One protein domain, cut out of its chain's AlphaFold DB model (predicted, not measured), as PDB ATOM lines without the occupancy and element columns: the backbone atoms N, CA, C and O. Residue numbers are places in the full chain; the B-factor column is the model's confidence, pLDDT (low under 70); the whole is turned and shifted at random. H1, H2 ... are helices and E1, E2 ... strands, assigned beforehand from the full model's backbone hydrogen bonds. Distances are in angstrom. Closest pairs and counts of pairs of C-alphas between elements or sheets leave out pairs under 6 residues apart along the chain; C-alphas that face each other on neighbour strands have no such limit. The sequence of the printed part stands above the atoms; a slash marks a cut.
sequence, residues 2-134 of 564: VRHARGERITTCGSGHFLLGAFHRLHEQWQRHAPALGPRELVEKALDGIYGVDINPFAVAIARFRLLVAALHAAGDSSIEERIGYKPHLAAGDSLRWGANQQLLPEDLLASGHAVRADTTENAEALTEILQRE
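AT A GLANCE: This is residues 2 to 134 of the 564 residues of an uncharacterized protein of Mycobacterium sp. ENV421 (UniProt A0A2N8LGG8). A short two-stranded parallel sheet, E1 and E2, sits in the middle between helix H3 on one face and helix H6 on the other. H1 and H2 pack with H3 into a three-helix cluster at one end, while H4, H5 and the loop of residues 105 to 123 draw the model out at the other. The printed part has 133 residues, ordered H1 H2 E1 H3 E2 H4 H5 H6, and its class is mostly helix. It is only just compact, close to loose, with a radius of gyration of the C-alphas of 16.6 A and spans of 53 by 39 by 24 A.

IN THESE COORDINATES: Pass residues 2 to 16, which hold no named element, and find C-alpha 17 at (168.644, 155.504, 199.680); from there H1 runs 24.4 A to residue 33. H2 is residues 39 to 47, 12.4 A, and E1 is 51 to 54, 10.6 A. H3, residues 57 to 75, is 26.7 A long. Next come E2, 89 to 92, H4, 95 to 98, and H5, 101 to 104. H6, residues 124 to 131, ends at C-alpha 131, (164.787, 155.221, 218.563).

HOW THE PARTS SIT: E1 and E2 are parallel at 11 degrees; look for N 52 and O 89, 2.9 A apart, within hydrogen-bond range. E1, H3 and E2 form a strand-helix-strand unit, two parallel neighbour strands joined through a helix, with a right-handed crossover. The closest C-alphas of H3 and E2 are Pro 57 and Ala 92, 5.0 A; those of E2 and H6 are Ala 91 and Leu 127, 6.0 A. H3 and H6 are apart. With its residues 63 to 70 alone H3 touches H1, closest at the C-alphas of Leu 20 and Leu 67, 6.2 A, at a shallow tilt of 27 degrees, the same way. H2 touches H1 at a steep tilt of 50 degrees, closest at the C-alphas of His 27 and Ala 46, 5.0 A. H4 touches H6, closest at the C-alphas of Trp 98 and Leu 131, 6.5 A; H4 and H5 meet only through their link. In H2, H3 and H6 every O i to N i+4 pair is within hydrogen-bond range, in H1 12 of 13; H4 and H5 are too short for such a pair.

THE WHOLE: The C-alphas farthest apart are those of Ser 78 and Ala 111, 54.5 A. The printed part has no cut; the links H3 to E2 and H5 to H6 are long. Look for pLDDT under 70 at residues 2 to 12, 80 to 84 and 103 to 118; the mean of the printed part is 81.0.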
ATOM      1  N   VAL A   2     168.422 127.775 216.898       19.75
ATOM      2  CA  VAL A   2     169.006 129.131 216.786       19.75
ATOM      3  C   VAL A   2     167.866 130.110 216.497       19.75
ATOM      4  O   VAL A   2     166.983 129.792 215.702       19.75
ATOM      5  N   ARG A   3     167.836 131.242 217.209       23.62
ATOM      6  CA  ARG A   3     166.720 132.204 217.217       23.62
ATOM      7  C   ARG A   3     166.722 133.129 215.992       23.62
ATOM      8  O   ARG A   3     167.738 133.284 215.323       23.62
ATOM      9  N   HIS A   4     165.562 133.739 215.736       26.50
ATOM     10  CA  HIS A   4     165.295 134.659 214.627       26.50
ATOM     11  C   HIS A   4     166.383 135.722 214.407       26.50
ATOM     12  O   HIS A   4     166.664 136.514 215.303       26.50
ATOM     13  N   ALA A   5     166.856 135.838 213.166       25.16
ATOM     14  CA  ALA A   5     167.447 137.072 212.664       25.16
ATOM     15  C   ALA A   5     166.318 137.978 212.135       25.16
ATOM     16  O   ALA A   5     165.867 137.813 211.003       25.16
ATOM     17  N   ARG A   6     165.836 138.915 212.961       34.75
ATOM     18  CA  ARG A   6     165.000 140.039 212.505       34.75
ATOM     19  C   ARG A   6     165.949 141.191 212.193       34.75
ATOM     20  O   ARG A   6     166.483 141.793 213.108       34.75
ATOM     21  N   GLY A   7     166.268 141.407 210.920       37.75
ATOM     22  CA  GLY A   7     167.315 142.354 210.526       37.75
ATOM     23  C   GLY A   7     166.837 143.805 210.525       37.75
ATOM     24  O   GLY A   7     166.518 144.309 209.456       37.75
ATOM     25  N   GLU A   8     166.817 144.454 211.689       36.22
ATOM     26  CA  GLU A   8     166.304 145.822 211.886       36.22
ATOM     27  C   GLU A   8     167.389 146.898 211.656       36.22
ATOM     28  O   GLU A   8     168.555 146.680 212.014       36.22
ATOM     29  N   ARG A   9     167.036 148.037 211.020       42.00
ATOM     30  CA  ARG A   9     167.974 149.133 210.667       42.00
ATOM     31  C   ARG A   9     167.383 150.545 210.763       42.00
ATOM     32  O   ARG A   9     166.268 150.740 210.308       42.00
ATOM     33  N   ILE A  10     168.195 151.520 211.195       35.69
ATOM     34  CA  ILE A  10     168.049 153.004 211.089       35.69
ATOM     35  C   ILE A  10     169.443 153.605 210.757       35.69
ATOM     36  O   ILE A  10     170.365 152.807 210.647       35.69
ATOM     37  N   THR A  11     169.741 154.906 210.549       49.03
ATOM     38  CA  THR A  11     169.099 156.218 210.864       49.03
ATOM     39  C   THR A  11     169.498 157.300 209.821       49.03
ATOM     40  O   THR A  11     170.267 157.022 208.903       49.03
ATOM     41  N   THR A  12     169.034 158.560 209.942       63.69
ATOM     42  CA  THR A  12     169.294 159.672 208.980       63.69
ATOM     43  C   THR A  12     168.927 159.284 207.548       63.69
ATOM     44  O   THR A  12     169.766 159.222 206.648       63.69
ATOM     45  N   CYS A  13     167.665 158.900 207.353       80.06
ATOM     46  CA  CYS A  13     167.265 158.200 206.136       80.06
ATOM     47  C   CYS A  13     167.202 159.091 204.883       80.06
ATOM     48  O   CYS A  13     167.277 158.551 203.772       80.06
ATOM     49  N   GLY A  14     167.100 160.420 205.026       86.25
ATOM     50  CA  GLY A  14     166.993 161.355 203.910       86.25
ATOM     51  C   GLY A  14     165.868 160.964 202.954       86.25
ATOM     52  O   GLY A  14     164.769 160.610 203.365       86.25
ATOM     53  N   SER A  15     166.157 160.952 201.650       85.69
ATOM     54  CA  SER A  15     165.223 160.476 200.618       85.69
ATOM     55  C   SER A  15     165.144 158.943 200.483       85.69
ATOM     56  O   SER A  15     164.610 158.447 199.491       85.69
ATOM     57  N   GLY A  16     165.677 158.175 201.440       89.06
ATOM     58  CA  GLY A  16     165.478 156.725 201.559       89.06
ATOM     59  C   GLY A  16     166.498 155.821 200.857       89.06
ATOM     60  O   GLY A  16     166.233 154.632 200.713       89.06
ATOM     61  N   HIS A  17     167.663 156.320 200.426       90.81
ATOM     62  CA  HIS A  17     168.644 155.504 199.680       90.81
ATOM     63  C   HIS A  17     169.162 154.279 200.459       90.81
ATOM     64  O   HIS A  17     169.141 153.169 199.926       90.81
ATOM     65  N   PHE A  18     169.557 154.448 201.727       92.56
ATOM     66  CA  PHE A  18     169.937 153.314 202.584       92.56
ATOM     67  C   PHE A  18     168.771 152.351 202.828       92.56
ATOM     68  O   PHE A  18     168.981 151.141 202.864       92.56
ATOM     69  N   LEU A  19     167.547 152.873 202.946       93.75
ATOM     70  CA  LEU A  19     166.353 152.071 203.203       93.75
ATOM     71  C   LEU A  19     165.997 151.183 202.005       93.75
ATOM     72  O   LEU A  19     165.757 149.996 202.183       93.75
ATOM     73  N   LEU A  20     166.042 151.719 200.781       94.31
ATOM     74  CA  LEU A  20     165.882 150.939 199.545       94.31
ATOM     75  C   LEU A  20     166.977 149.871 199.415       94.31
ATOM     76  O   LEU A  20     166.700 148.710 199.117       94.31
ATOM     77  N   GLY A  21     168.231 150.242 199.699       93.00
ATOM     78  CA  GLY A  21     169.355 149.307 199.701       93.00
ATOM     79  C   GLY A  21     169.216 148.187 200.740       93.00
ATOM     80  O   GLY A  21     169.644 147.061 200.472       93.00
ATOM     81  N   ALA A  22     168.614 148.472 201.897       93.25
ATOM     82  CA  ALA A  22     168.266 147.483 202.912       93.25
ATOM     83  C   ALA A  22     167.086 146.606 202.467       93.25
ATOM     84  O   ALA A  22     167.195 145.386 202.552       93.25
ATOM     85  N   PHE A  23     166.024 147.205 201.916       95.56
ATOM     86  CA  PHE A  23     164.834 146.513 201.414       95.56
ATOM     87  C   PHE A  23     165.176 145.432 200.403       95.56
ATOM     88  O   PHE A  23     164.835 144.274 200.626       95.56
ATOM     89  N   HIS A  24     165.919 145.763 199.346       95.38
ATOM     90  CA  HIS A  24     166.273 144.770 198.333       95.38
ATOM     91  C   HIS A  24     167.083 143.599 198.917       95.38
ATOM     92  O   HIS A  24     166.819 142.453 198.572       95.38
ATOM     93  N   ARG A  25     168.007 143.864 199.853       94.94
ATOM     94  CA  ARG A  25     168.826 142.825 200.507       94.94
ATOM     95  C   ARG A  25     168.017 141.948 201.465       94.94
ATOM     96  O   ARG A  25     168.186 140.733 201.462       94.94
ATOM     97  N   LEU A  26     167.137 142.544 202.272       94.06
ATOM     98  CA  LEU A  26     166.261 141.808 203.189       94.06
ATOM     99  C   LEU A  26     165.220 140.987 202.424       94.06
ATOM    100  O   LEU A  26     164.990 139.834 202.773       94.06
ATOM    101  N   HIS A  27     164.641 141.537 201.355       95.12
ATOM    102  CA  HIS A  27     163.708 140.824 200.486       95.12
ATOM    103  C   HIS A  27     164.373 139.622 199.804       95.12
ATOM    104  O   HIS A  27     163.864 138.508 199.895       95.12
ATOM    105  N   GLU A  28     165.555 139.809 199.213       95.75
ATOM    106  CA  GLU A  28     166.346 138.728 198.608       95.75
ATOM    107  C   GLU A  28     166.739 137.650 199.643       95.75
ATOM    108  O   GLU A  28     166.718 136.450 199.359       95.75
ATOM    109  N   GLN A  29     167.053 138.050 200.880       94.38
ATOM    110  CA  GLN A  29     167.319 137.120 201.977       94.38
ATOM    111  C   GLN A  29     166.060 136.353 202.413       94.38
ATOM    112  O   GLN A  29     166.140 135.143 202.632       94.38
ATOM    113  N   TRP A  30     164.897 137.007 202.492       95.12
ATOM    114  CA  TRP A  30     163.619 136.354 202.788       95.12
ATOM    115  C   TRP A  30     163.197 135.383 201.681       95.12
ATOM    116  O   TRP A  30     162.801 134.264 201.998       95.12
ATOM    117  N   GLN A  31     163.368 135.747 200.405       95.19
ATOM    118  CA  GLN A  31     163.141 134.859 199.258       95.19
ATOM    119  C   GLN A  31     163.977 133.573 199.354       95.19
ATOM    120  O   GLN A  31     163.469 132.489 199.083       95.19
ATOM    121  N   ARG A  32     165.243 133.667 199.788       95.25
ATOM    122  CA  ARG A  32     166.108 132.495 200.026       95.25
ATOM    123  C   ARG A  32     165.712 131.690 201.267       95.25
ATOM    124  O   ARG A  32     165.829 130.469 201.257       95.25
ATOM    125  N   HIS A  33     165.315 132.358 202.349       93.62
ATOM    126  CA  HIS A  33     165.094 131.722 203.652       93.62
ATOM    127  C   HIS A  33     163.704 131.088 203.796       93.62
ATOM    128  O   HIS A  33     163.562 130.064 204.462       93.62
ATOM    129  N   ALA A  34     162.686 131.679 203.169       94.00
ATOM    130  CA  ALA A  34     161.298 131.243 203.245       94.00
ATOM    131  C   ALA A  34     160.620 131.234 201.851       94.00
ATOM    132  O   ALA A  34     159.578 131.865 201.674       94.00
ATOM    133  N   PRO A  35     161.164 130.501 200.855       92.38
ATOM    134  CA  PRO A  35     160.688 130.520 199.461       92.38
ATOM    135  C   PRO A  35     159.249 130.013 199.260       92.38
ATOM    136  O   PRO A  35     158.702 130.150 198.172       92.38
ATOM    137  N   ALA A  36     158.642 129.406 200.284       93.50
ATOM    138  CA  ALA A  36     157.255 128.943 200.261       93.50
ATOM    139  C   ALA A  36     156.223 130.048 200.570       93.50
ATOM    140  O   ALA A  36     155.024 129.800 200.447       93.50
ATOM    141  N   LEU A  37     156.658 131.237 201.003       92.81
ATOM    142  CA  LEU A  37     155.765 132.359 201.297       92.81
ATOM    143  C   LEU A  37     155.399 133.129 200.023       92.81
ATOM    144  O   LEU A  37     156.177 133.196 199.071       92.81
ATOM    145  N   GLY A  38     154.215 133.745 200.015       92.44
ATOM    146  CA  GLY A  38     153.765 134.557 198.884       92.44
ATOM    147  C   GLY A  38     154.590 135.847 198.721       92.44
ATOM    148  O   GLY A  38     155.055 136.391 199.727       92.44
ATOM    149  N   PRO A  39     154.719 136.406 197.498       91.12
ATOM    150  CA  PRO A  39     155.495 137.627 197.248       91.12
ATOM    151  C   PRO A  39     155.135 138.790 198.182       91.12
ATOM    152  O   PRO A  39     156.020 139.398 198.781       91.12
ATOM    153  N   ARG A  40     153.834 139.041 198.397       90.38
ATOM    154  CA  ARG A  40     153.366 140.108 199.297       90.38
ATOM    155  C   ARG A  40     153.809 139.925 200.753       90.38
ATOM    156  O   ARG A  40     154.104 140.925 201.401       90.38
ATOM    157  N   GLU A  41     153.895 138.685 201.247       91.88
ATOM    158  CA  GLU A  41     154.338 138.375 202.617       91.88
ATOM    159  C   GLU A  41     155.865 138.504 202.757       91.88
ATOM    160  O   GLU A  41     156.361 139.004 203.766       91.88
ATOM    161  N   LEU A  42     156.626 138.106 201.732       93.69
ATOM    162  CA  LEU A  42     158.080 138.306 201.685       93.69
ATOM    163  C   LEU A  42     158.438 139.798 201.702       93.69
ATOM    164  O   LEU A  42     159.357 140.208 202.414       93.69
ATOM    165  N   VAL A  43     157.683 140.616 200.964       93.94
ATOM    166  CA  VAL A  43     157.791 142.081 200.983       93.94
ATOM    167  C   VAL A  43     157.414 142.656 202.349       93.94
ATOM    168  O   VAL A  43     158.151 143.492 202.866       93.94
ATOM    169  N   GLU A  44     156.329 142.187 202.972       92.31
ATOM    170  CA  GLU A  44     155.918 142.626 204.313       92.31
ATOM    171  C   GLU A  44     157.011 142.354 205.359       92.31
ATOM    172  O   GLU A  44     157.432 143.276 206.057       92.31
ATOM    173  N   LYS A  45     157.569 141.134 205.399       92.44
ATOM    174  CA  LYS A  45     158.675 140.787 206.313       92.44
ATOM    175  C   LYS A  45     159.978 141.534 206.015       92.44
ATOM    176  O   LYS A  45     160.811 141.684 206.908       92.44
ATOM    177  N   ALA A  46     160.193 141.969 204.773       93.88
ATOM    178  CA  ALA A  46     161.332 142.808 204.421       93.88
ATOM    179  C   ALA A  46     161.133 144.261 204.878       93.88
ATOM    180  O   ALA A  46     162.085 144.864 205.367       93.88
ATOM    181  N   LEU A  47     159.919 144.812 204.759       92.38
ATOM    182  CA  LEU A  47     159.580 146.164 205.219       92.38
ATOM    183  C   LEU A  47     159.545 146.287 206.748       92.38
ATOM    184  O   LEU A  47     160.010 147.296 207.270       92.38
ATOM    185  N   ASP A  48     159.056 145.269 207.459       92.38
ATOM    186  CA  ASP A  48     159.001 145.248 208.933       92.38
ATOM    187  C   ASP A  48     160.403 145.297 209.586       92.38
ATOM    188  O   ASP A  48     160.572 145.753 210.713       92.38
ATOM    189  N   GLY A  49     161.447 144.903 208.846       90.94
ATOM    190  CA  GLY A  49     162.849 145.060 209.247       90.94
ATOM    191  C   GLY A  49     163.459 146.443 208.970       90.94
ATOM    192  O   GLY A  49     164.670 146.608 209.111       90.94
ATOM    193  N   ILE A  50     162.694 147.442 208.517       92.44
ATOM    194  CA  ILE A  50     163.257 148.707 208.016       92.44
ATOM    195  C   ILE A  50     162.640 149.899 208.726       92.44
ATOM    196  O   ILE A  50     161.471 150.229 208.534       92.44
ATOM    197  N   TYR A  51     163.491 150.594 209.472       95.44
ATOM    198  CA  TYR A  51     163.141 151.738 210.287       95.44
ATOM    199  C   TYR A  51     163.872 152.982 209.753       95.44
ATOM    200  O   TYR A  51     164.931 152.908 209.124       95.44
ATOM    201  N   GLY A  52     163.311 154.171 209.957       95.00
ATOM    202  CA  GLY A  52     163.884 155.388 209.389       95.00
ATOM    203  C   GLY A  52     163.419 156.649 210.090       95.00
ATOM    204  O   GLY A  52     162.224 156.872 210.251       95.00
ATOM    205  N   VAL A  53     164.379 157.500 210.445       95.25
ATOM    206  CA  VAL A  53     164.108 158.844 210.959       95.25
ATOM    207  C   VAL A  53     164.914 159.859 210.163       95.25
ATOM    208  O   VAL A  53     166.096 159.638 209.873       95.25
ATOM    209  N   ASP A  54     164.260 160.963 209.826       93.38
ATOM    210  CA  ASP A  54     164.874 162.191 209.336       93.38
ATOM    211  C   ASP A  54     164.183 163.387 210.000       93.38
ATOM    212  O   ASP A  54     162.995 163.323 210.316       93.38
ATOM    213  N   ILE A  55     164.904 164.486 210.213       90.12
ATOM    214  CA  ILE A  55     164.326 165.696 210.813       90.12
ATOM    215  C   ILE A  55     163.406 166.440 209.831       90.12
ATOM    216  O   ILE A  55     162.550 167.215 210.247       90.12
ATOM    217  N   ASN A  56     163.555 166.211 208.522       88.69
ATOM    218  CA  ASN A  56     162.732 166.836 207.495       88.69
ATOM    219  C   ASN A  56     161.524 165.944 207.123       88.69
ATOM    220  O   ASN A  56     161.708 164.927 206.444       88.69
ATOM    221  N   PRO A  57     160.273 166.334 207.446       90.06
ATOM    222  CA  PRO A  57     159.091 165.525 207.138       90.06
ATOM    223  C   PRO A  57     158.878 165.291 205.632       90.06
ATOM    224  O   PRO A  57     158.345 164.249 205.246       90.06
ATOM    225  N   PHE A  58     159.347 166.191 204.758       91.62
ATOM    226  CA  PHE A  58     159.297 165.983 203.306       91.62
ATOM    227  C   PHE A  58     160.252 164.873 202.848       91.62
ATOM    228  O   PHE A  58     159.904 164.090 201.963       91.62
ATOM    229  N   ALA A  59     161.433 164.762 203.467       89.75
ATOM    230  CA  ALA A  59     162.383 163.691 203.175       89.75
ATOM    231  C   ALA A  59     161.796 162.325 203.570       89.75
ATOM    232  O   ALA A  59     161.783 161.403 202.755       89.75
ATOM    233  N   VAL A  60     161.183 162.246 204.758       92.69
ATOM    234  CA  VAL A  60     160.451 161.062 205.241       92.69
ATOM    235  C   VAL A  60     159.303 160.679 204.300       92.69
ATOM    236  O   VAL A  60     159.135 159.501 203.985       92.69
ATOM    237  N   ALA A  61     158.529 161.651 203.803       92.50
ATOM    238  CA  ALA A  61     157.458 161.397 202.838       92.50
ATOM    239  C   ALA A  61     157.989 160.832 201.505       92.50
ATOM    240  O   ALA A  61     157.451 159.841 201.004       92.50
ATOM    241  N   ILE A  62     159.079 161.395 200.967       93.69
ATOM    242  CA  ILE A  62     159.751 160.890 199.756       93.69
ATOM    243  C   ILE A  62     160.299 159.474 199.981       93.69
ATOM    244  O   ILE A  62     160.102 158.599 199.138       93.69
ATOM    245  N   ALA A  63     160.956 159.224 201.117       94.25
ATOM    246  CA  ALA A  63     161.480 157.908 201.472       94.25
ATOM    247  C   ALA A  63     160.361 156.857 201.567       94.25
ATOM    248  O   ALA A  63     160.494 155.771 201.002       94.25
ATOM    249  N   ARG A  64     159.235 157.207 202.209       93.75
ATOM    250  CA  ARG A  64     158.043 156.354 202.315       93.75
ATOM    251  C   ARG A  64     157.468 156.025 200.940       93.75
ATOM    252  O   ARG A  64     157.244 154.856 200.652       93.75
ATOM    253  N   PHE A  65     157.287 157.028 200.079       92.50
ATOM    254  CA  PHE A  65     156.784 156.825 198.719       92.50
ATOM    255  C   PHE A  65     157.699 155.903 197.899       92.50
ATOM    256  O   PHE A  65     157.225 154.929 197.317       92.50
ATOM    257  N   ARG A  66     159.018 156.148 197.900       94.12
ATOM    258  CA  ARG A  66     159.982 155.316 197.158       94.12
ATOM    259  C   ARG A  66     160.013 153.870 197.656       94.12
ATOM    260  O   ARG A  66     160.071 152.963 196.831       94.12
ATOM    261  N   LEU A  67     159.960 153.652 198.973       92.88
ATOM    262  CA  LEU A  67     159.876 152.309 199.555       92.88
ATOM    263  C   LEU A  67     158.585 151.591 199.163       92.88
ATOM    264  O   LEU A  67     158.649 150.425 198.792       92.88
ATOM    265  N   LEU A  68     157.438 152.276 199.202       91.62
ATOM    266  CA  LEU A  68     156.162 151.692 198.784       91.62
ATOM    267  C   LEU A  68     156.191 151.299 197.300       91.62
ATOM    268  O   LEU A  68     155.845 150.171 196.979       91.62
ATOM    269  N   VAL A  69     156.693 152.154 196.403       91.50
ATOM    270  CA  VAL A  69     156.847 151.808 194.974       91.50
ATOM    271  C   VAL A  69     157.769 150.596 194.774       91.50
ATOM    272  O   VAL A  69     157.440 149.690 194.010       91.50
ATOM    273  N   ALA A  70     158.898 150.531 195.489       93.19
ATOM    274  CA  ALA A  70     159.802 149.380 195.429       93.19
ATOM    275  C   ALA A  70     159.159 148.089 195.972       93.19
ATOM    276  O   ALA A  70     159.390 147.013 195.422       93.19
ATOM    277  N   ALA A  71     158.339 148.200 197.020       92.25
ATOM    278  CA  ALA A  71     157.592 147.098 197.616       92.25
ATOM    279  C   ALA A  71     156.514 146.544 196.674       92.25
ATOM    280  O   ALA A  71     156.443 145.332 196.490       92.25
ATOM    281  N   LEU A  72     155.743 147.417 196.018       90.81
ATOM    282  CA  LEU A  72     154.732 147.042 195.022       90.81
ATOM    283  C   LEU A  72     155.350 146.261 193.856       90.81
ATOM    284  O   LEU A  72     154.928 145.146 193.557       90.81
ATOM    285  N   HIS A  73     156.425 146.793 193.265       90.44
ATOM    286  CA  HIS A  73     157.158 146.099 192.203       90.44
ATOM    287  C   HIS A  73     157.718 144.742 192.661       90.44
ATOM    288  O   HIS A  73     157.682 143.781 191.897       90.44
ATOM    289  N   ALA A  74     158.223 144.639 193.895       91.69
ATOM    290  CA  ALA A  74     158.745 143.386 194.444       91.69
ATOM    291  C   ALA A  74     157.647 142.344 194.734       91.69
ATOM    292  O   ALA A  74     157.902 141.145 194.623       91.69
ATOM    293  N   ALA A  75     156.432 142.792 195.062       90.56
ATOM    294  CA  ALA A  75     155.260 141.943 195.256       90.56
ATOM    295  C   ALA A  75     154.633 141.452 193.935       90.56
ATOM    296  O   ALA A  75     153.876 140.482 193.948       90.56
ATOM    297  N   GLY A  76     154.969 142.087 192.805       88.25
ATOM    298  CA  GLY A  76     154.350 141.842 191.498       88.25
ATOM    299  C   GLY A  76     153.085 142.672 191.242       88.25
ATOM    300  O   GLY A  76     152.357 142.388 190.293       88.25
ATOM    301  N   ASP A  77     152.830 143.689 192.067       85.25
ATOM    302  CA  ASP A  77     151.621 144.507 192.022       85.25
ATOM    303  C   ASP A  77     151.765 145.649 191.003       85.25
ATOM    304  O   ASP A  77     152.760 146.379 190.994       85.25
ATOM    305  N   SER A  78     150.759 145.820 190.138       76.44
ATOM    306  CA  SER A  78     150.770 146.796 189.035       76.44
ATOM    307  C   SER A  78     149.939 148.061 189.289       76.44
ATOM    308  O   SER A  78     149.940 148.961 188.449       76.44
ATOM    309  N   SER A  79     149.257 148.166 190.436       71.12
ATOM    310  CA  SER A  79     148.472 149.343 190.829       71.12
ATOM    311  C   SER A  79     148.654 149.703 192.307       71.12
ATOM    312  O   SER A  79     148.763 148.836 193.169       71.12
ATOM    313  N   ILE A  80     148.644 151.009 192.591       66.38
ATOM    314  CA  ILE A  80     148.622 151.597 193.946       66.38
ATOM    315  C   ILE A  80     147.185 151.625 194.514       66.38
ATOM    316  O   ILE A  80     146.989 151.815 195.712       66.38
ATOM    317  N   GLU A  81     146.170 151.442 193.664       65.44
ATOM    318  CA  GLU A  81     144.747 151.483 194.035       65.44
ATOM    319  C   GLU A  81     144.288 150.199 194.737       65.44
ATOM    320  O   GLU A  81     143.299 150.203 195.475       65.44
ATOM    321  N   GLU A  82     145.019 149.097 194.548       63.75
ATOM    322  CA  GLU A  82     144.854 147.915 195.381       63.75
ATOM    323  C   GLU A  82     145.196 148.264 196.833       63.75
ATOM    324  O   GLU A  82     146.201 148.913 197.121       63.75
ATOM    325  N   ARG A  83     144.339 147.843 197.773       58.84
ATOM    326  CA  ARG A  83     144.416 148.245 199.187       58.84
ATOM    327  C   ARG A  83     145.574 147.553 199.910       58.84
ATOM    328  O   ARG A  83     145.380 146.628 200.700       58.84
ATOM    329  N   ILE A  84     146.782 148.017 199.633       64.88
ATOM    330  CA  ILE A  84     148.031 147.392 200.047       64.88
ATOM    331  C   ILE A  84     148.462 147.979 201.394       64.88
ATOM    332  O   ILE A  84     148.808 149.150 201.524       64.88
ATOM    333  N   GLY A  85     148.368 147.145 202.432       74.38
ATOM    334  CA  GLY A  85     148.464 147.539 203.841       74.38
ATOM    335  C   GLY A  85     149.873 147.807 204.374       74.38
ATOM    336  O   GLY A  85     150.048 147.805 205.591       74.38
ATOM    337  N   TYR A  86     150.868 148.012 203.508       84.56
ATOM    338  CA  TYR A  86     152.258 148.206 203.917       84.56
ATOM    339  C   TYR A  86     152.440 149.480 204.753       84.56
ATOM    340  O   TYR A  86     152.099 150.585 204.327       84.56
ATOM    341  N   LYS A  87     153.042 149.325 205.938       83.38
ATOM    342  CA  LYS A  87     153.354 150.413 206.873       83.38
ATOM    343  C   LYS A  87     154.861 150.446 207.162       83.38
ATOM    344  O   LYS A  87     155.298 149.808 208.110       83.38
ATOM    345  N   PRO A  88     155.670 151.156 206.356       86.88
ATOM    346  CA  PRO A  88     157.090 151.335 206.646       86.88
ATOM    347  C   PRO A  88     157.297 152.118 207.952       86.88
ATOM    348  O   PRO A  88     156.659 153.161 208.136       86.88
ATOM    349  N   HIS A  89     158.224 151.668 208.805       93.44
ATOM    350  CA  HIS A  89     158.509 152.239 210.132       93.44
ATOM    351  C   HIS A  89     159.287 153.564 210.040       93.44
ATOM    352  O   HIS A  89     160.472 153.656 210.363       93.44
ATOM    353  N   LEU A  90     158.627 154.602 209.519       94.19
ATOM    354  CA  LEU A  90     159.234 155.893 209.184       94.19
ATOM    355  C   LEU A  90     158.589 157.058 209.934       94.19
ATOM    356  O   LEU A  90     157.410 157.355 209.709       94.19
ATOM    357  N   ALA A  91     159.391 157.783 210.713       94.56
ATOM    358  CA  ALA A  91     158.977 158.967 211.462       94.56
ATOM    359  C   ALA A  91     159.798 160.210 211.083       94.56
ATOM    360  O   ALA A  91     160.956 160.109 210.682       94.56
ATOM    361  N   ALA A  92     159.187 161.386 211.223       93.00
ATOM    362  CA  ALA A  92     159.890 162.663 211.163       93.00
ATOM    363  C   ALA A  92     160.233 163.113 212.585       93.00
ATOM    364  O   ALA A  92     159.368 163.021 213.453       93.00
ATOM    365  N   GLY A  93     161.466 163.569 212.815       91.12
ATOM    366  CA  GLY A  93     161.874 164.151 214.094       91.12
ATOM    367  C   GLY A  93     163.377 164.168 214.363       91.12
ATOM    368  O   GLY A  93     164.183 163.589 213.628       91.12
ATOM    369  N   ASP A  94     163.768 164.850 215.437       92.00
ATOM    370  CA  ASP A  94     165.169 164.976 215.847       92.00
ATOM    371  C   ASP A  94     165.689 163.682 216.497       92.00
ATOM    372  O   ASP A  94     165.493 163.428 217.688       92.00
ATOM    373  N   SER A  95     166.417 162.879 215.715       94.31
ATOM    374  CA  SER A  95     167.006 161.621 216.186       94.31
ATOM    375  C   SER A  95     167.983 161.785 217.356       94.31
ATOM    376  O   SER A  95     168.118 160.855 218.146       94.31
ATOM    377  N   LEU A  96     168.661 162.933 217.494       93.38
ATOM    378  CA  LEU A  96     169.601 163.165 218.592       93.38
ATOM    379  C   LEU A  96     168.872 163.444 219.909       93.38
ATOM    380  O   LEU A  96     169.337 162.988 220.952       93.38
ATOM    381  N   ARG A  97     167.730 164.140 219.878       91.44
ATOM    382  CA  ARG A  97     166.872 164.338 221.062       91.44
ATOM    383  C   ARG A  97     166.108 163.063 221.411       91.44
ATOM    384  O   ARG A  97     166.256 162.542 222.513       91.44
ATOM    385  N   TRP A  98     165.347 162.538 220.454       91.62
ATOM    386  CA  TRP A  98     164.482 161.369 220.635       91.62
ATOM    387  C   TRP A  98     165.236 160.060 220.845       91.62
ATOM    388  O   TRP A  98     164.673 159.121 221.394       91.62
ATOM    389  N   GLY A  99     166.499 159.993 220.426       91.69
ATOM    390  CA  GLY A  99     167.374 158.841 220.597       91.69
ATOM    391  C   GLY A  99     168.419 158.991 221.699       91.69
ATOM    392  O   GLY A  99     169.378 158.227 221.690       91.69
ATOM    393  N   ALA A 100     168.314 159.942 222.624       89.75
ATOM    394  CA  ALA A 100     169.247 160.004 223.750       89.75
ATOM    395  C   ALA A 100     168.862 159.008 224.865       89.75
ATOM    396  O   ALA A 100     167.677 158.818 225.140       89.75
ATOM    397  N   ASN A 101     169.857 158.418 225.547       83.62
ATOM    398  CA  ASN A 101     169.645 157.490 226.679       83.62
ATOM    399  C   ASN A 101     168.815 158.119 227.808       83.62
ATOM    400  O   ASN A 101     168.079 157.436 228.509       83.62
ATOM    401  N   GLN A 102     168.948 159.431 227.992       77.25
ATOM    402  CA  GLN A 102     168.270 160.202 229.023       77.25
ATOM    403  C   GLN A 102     166.740 160.123 228.875       77.25
ATOM    404  O   GLN A 102     166.052 160.204 229.881       77.25
ATOM    405  N   GLN A 103     166.201 159.896 227.668       69.88
ATOM    406  CA  GLN A 103     164.754 159.744 227.451       69.88
ATOM    407  C   GLN A 103     164.187 158.387 227.924       69.88
ATOM    408  O   GLN A 103     162.975 158.212 227.926       69.88
ATOM    409  N   LEU A 104     165.032 157.434 228.345       60.78
ATOM    410  CA  LEU A 104     164.597 156.170 228.969       60.78
ATOM    411  C   LEU A 104     164.265 156.317 230.463       60.78
ATOM    412  O   LEU A 104     163.751 155.383 231.077       60.78
ATOM    413  N   LEU A 105     164.611 157.452 231.077       59.56
ATOM    414  CA  LEU A 105     164.369 157.702 232.495       59.56
ATOM    415  C   LEU A 105     162.933 158.223 232.701       59.56
ATOM    416  O   LEU A 105     162.519 159.122 231.968       59.56
ATOM    417  N   PRO A 106     162.188 157.727 233.710       53.72
ATOM    418  CA  PRO A 106     160.898 158.300 234.097       53.72
ATOM    419  C   PRO A 106     161.001 159.805 234.375       53.72
ATOM    420  O   PRO A 106     162.004 160.244 234.942       53.72
ATOM    421  N   GLU A 107     159.964 160.581 234.036       54.88
ATOM    422  CA  GLU A 107     159.975 162.050 234.188       54.88
ATOM    423  C   GLU A 107     160.349 162.493 235.614       54.88
ATOM    424  O   GLU A 107     161.155 163.407 235.782       54.88
ATOM    425  N   ASP A 108     159.871 161.772 236.634       51.09
ATOM    426  CA  ASP A 108     160.140 162.027 238.059       51.09
ATOM    427  C   ASP A 108     161.621 161.860 238.467       51.09
ATOM    428  O   ASP A 108     162.042 162.341 239.520       51.09
ATOM    429  N   LEU A 109     162.421 161.164 237.652       49.81
ATOM    430  CA  LEU A 109     163.854 160.914 237.866       49.81
ATOM    431  C   LEU A 109     164.748 161.760 236.944       49.81
ATOM    432  O   LEU A 109     165.976 161.734 237.079       49.81
ATOM    433  N   LEU A 110     164.165 162.546 236.033       54.62
ATOM    434  CA  LEU A 110     164.892 163.500 235.200       54.62
ATOM    435  C   LEU A 110     165.291 164.735 236.016       54.62
ATOM    436  O   LEU A 110     164.667 165.791 235.919       54.62
ATOM    437  N   ALA A 111     166.417 164.640 236.729       45.19
ATOM    438  CA  ALA A 111     167.037 165.746 237.473       45.19
ATOM    439  C   ALA A 111     167.292 167.028 236.638       45.19
ATOM    440  O   ALA A 111     167.579 168.083 237.199       45.19
ATOM    441  N   SER A 112     167.181 166.939 235.308       50.03
ATOM    442  CA  SER A 112     167.382 168.033 234.355       50.03
ATOM    443  C   SER A 112     166.091 168.567 233.709       50.03
ATOM    444  O   SER A 112     166.174 169.519 232.938       50.03
ATOM    445  N   GLY A 113     164.915 167.956 233.915       45.66
ATOM    446  CA  GLY A 113     163.645 168.393 233.297       45.66
ATOM    447  C   GLY A 113     163.564 168.282 231.761       45.66
ATOM    448  O   GLY A 113     162.760 168.964 231.130       45.66
ATOM    449  N   HIS A 114     164.405 167.448 231.139       52.81
ATOM    450  CA  HIS A 114     164.569 167.336 229.680       52.81
ATOM    451  C   HIS A 114     163.611 166.324 229.010       52.81
ATOM    452  O   HIS A 114     164.029 165.574 228.126       52.81
ATOM    453  N   ALA A 115     162.333 166.286 229.397       60.06
ATOM    454  CA  ALA A 115     161.336 165.483 228.682       60.06
ATOM    455  C   ALA A 115     161.153 166.028 227.250       60.06
ATOM    456  O   ALA A 115     160.803 167.200 227.056       60.06
ATOM    457  N   VAL A 116     161.426 165.214 226.224       64.12
ATOM    458  CA  VAL A 116     161.299 165.651 224.826       64.12
ATOM    459  C   VAL A 116     159.823 165.745 224.446       64.12
ATOM    460  O   VAL A 116     159.135 164.752 224.234       64.12
ATOM    461  N   ARG A 117     159.338 166.983 224.318       68.00
ATOM    462  CA  ARG A 117     158.049 167.274 223.686       68.00
ATOM    463  C   ARG A 117     158.182 167.207 222.169       68.00
ATOM    464  O   ARG A 117     159.103 167.815 221.616       68.00
ATOM    465  N   ALA A 118     157.236 166.505 221.548       69.00
ATOM    466  CA  ALA A 118     157.073 166.427 220.104       69.00
ATOM    467  C   ALA A 118     156.697 167.782 219.503       69.00
ATOM    468  O   ALA A 118     155.841 168.492 220.039       69.00
ATOM    469  N   ASP A 119     157.315 168.117 218.373       74.12
ATOM    470  CA  ASP A 119     156.811 169.170 217.492       74.12
ATOM    471  C   ASP A 119     155.544 168.692 216.749       74.12
ATOM    472  O   ASP A 119     155.262 167.504 216.624       74.12
ATOM    473  N   THR A 120     154.798 169.634 216.189       75.31
ATOM    474  CA  THR A 120     153.599 169.467 215.352       75.31
ATOM    475  C   THR A 120     153.728 168.472 214.193       75.31
ATOM    476  O   THR A 120     152.714 167.967 213.715       75.31
ATOM    477  N   THR A 121     154.948 168.196 213.724       79.00
ATOM    478  CA  THR A 121     155.231 167.228 212.646       79.00
ATOM    479  C   THR A 121     155.865 165.923 213.140       79.00
ATOM    480  O   THR A 121     156.065 165.004 212.343       79.00
ATOM    481  N   GLU A 122     156.159 165.817 214.438       86.81
ATOM    482  CA  GLU A 122     156.762 164.643 215.068       86.81
ATOM    483  C   GLU A 122     155.683 163.680 215.589       86.81
ATOM    484  O   GLU A 122     154.696 164.084 216.203       86.81
ATOM    485  N   ASN A 123     155.881 162.375 215.383       88.56
ATOM    486  CA  ASN A 123     155.060 161.339 216.013       88.56
ATOM    487  C   ASN A 123     155.855 160.729 217.174       88.56
ATOM    488  O   ASN A 123     156.758 159.926 216.940       88.56
ATOM    489  N   ALA A 124     155.514 161.112 218.406       88.31
ATOM    490  CA  ALA A 124     156.197 160.674 219.624       88.31
ATOM    491  C   ALA A 124     156.232 159.146 219.788       88.31
ATOM    492  O   ALA A 124     157.275 158.595 220.141       88.31
ATOM    493  N   GLU A 125     155.122 158.458 219.507       90.00
ATOM    494  CA  GLU A 125     155.022 156.999 219.633       90.00
ATOM    495  C   GLU A 125     155.952 156.312 218.632       90.00
ATOM    496  O   GLU A 125     156.790 155.506 219.028       90.00
ATOM    497  N   ALA A 126     155.892 156.709 217.357       91.56
ATOM    498  CA  ALA A 126     156.748 156.148 216.314       91.56
ATOM    499  C   ALA A 126     158.234 156.488 216.528       91.56
ATOM    500  O   ALA A 126     159.099 155.647 216.309       91.56
ATOM    501  N   LEU A 127     158.563 157.704 216.979       92.06
ATOM    502  CA  LEU A 127     159.942 158.084 217.304       92.06
ATOM    503  C   LEU A 127     160.482 157.285 218.491       92.06
ATOM    504  O   LEU A 127     161.634 156.860 218.449       92.06
ATOM    505  N   THR A 128     159.654 157.037 219.507       91.25
ATOM    506  CA  THR A 128     160.005 156.187 220.653       91.25
ATOM    507  C   THR A 128     160.190 154.738 220.211       91.25
ATOM    508  O   THR A 128     161.236 154.155 220.484       91.25
ATOM    509  N   GLU A 129     159.243 154.176 219.453       91.25
ATOM    510  CA  GLU A 129     159.339 152.825 218.889       91.25
ATOM    511  C   GLU A 129     160.612 152.646 218.056       91.25
ATOM    512  O   GLU A 129     161.300 151.641 218.197       91.25
ATOM    513  N   ILE A 130     160.960 153.615 217.208       93.06
ATOM    514  CA  ILE A 130     162.136 153.520 216.340       93.06
ATOM    515  C   ILE A 130     163.440 153.717 217.135       93.06
ATOM    516  O   ILE A 130     164.390 152.952 216.949       93.06
ATOM    517  N   LEU A 131     163.521 154.745 217.990       93.88
ATOM    518  CA  LEU A 131     164.787 155.221 218.563       93.88
ATOM    519  C   LEU A 131     165.073 154.732 219.989       93.88
ATOM    520  O   LEU A 131     166.239 154.734 220.378       93.88
ATOM    521  N   GLN A 132     164.076 154.292 220.758       91.88
ATOM    522  CA  GLN A 132     164.256 153.764 222.123       91.88
ATOM    523  C   GLN A 132     164.296 152.229 222.177       91.88
ATOM    524  O   GLN A 132     163.995 151.613 223.196       91.88
ATOM    525  N   ARG A 133     164.734 151.620 221.072       89.56
ATOM    526  CA  ARG A 133     165.109 150.208 220.949       89.56
ATOM    527  C   ARG A 133     166.444 150.076 220.226       89.56
ATOM    528  O   ARG A 133     166.889 151.006 219.545       89.56
ATOM    529  N   GLU A 134     167.046 148.904 220.322       93.25
ATOM    530  CA  GLU A 134     168.267 148.554 219.615       93.25
ATOM    531  C   GLU A 134     168.003 147.742 218.333       93.25
ATOM    532  O   GLU A 134     166.987 147.061 218.176       93.25
TER     533      GLU A 134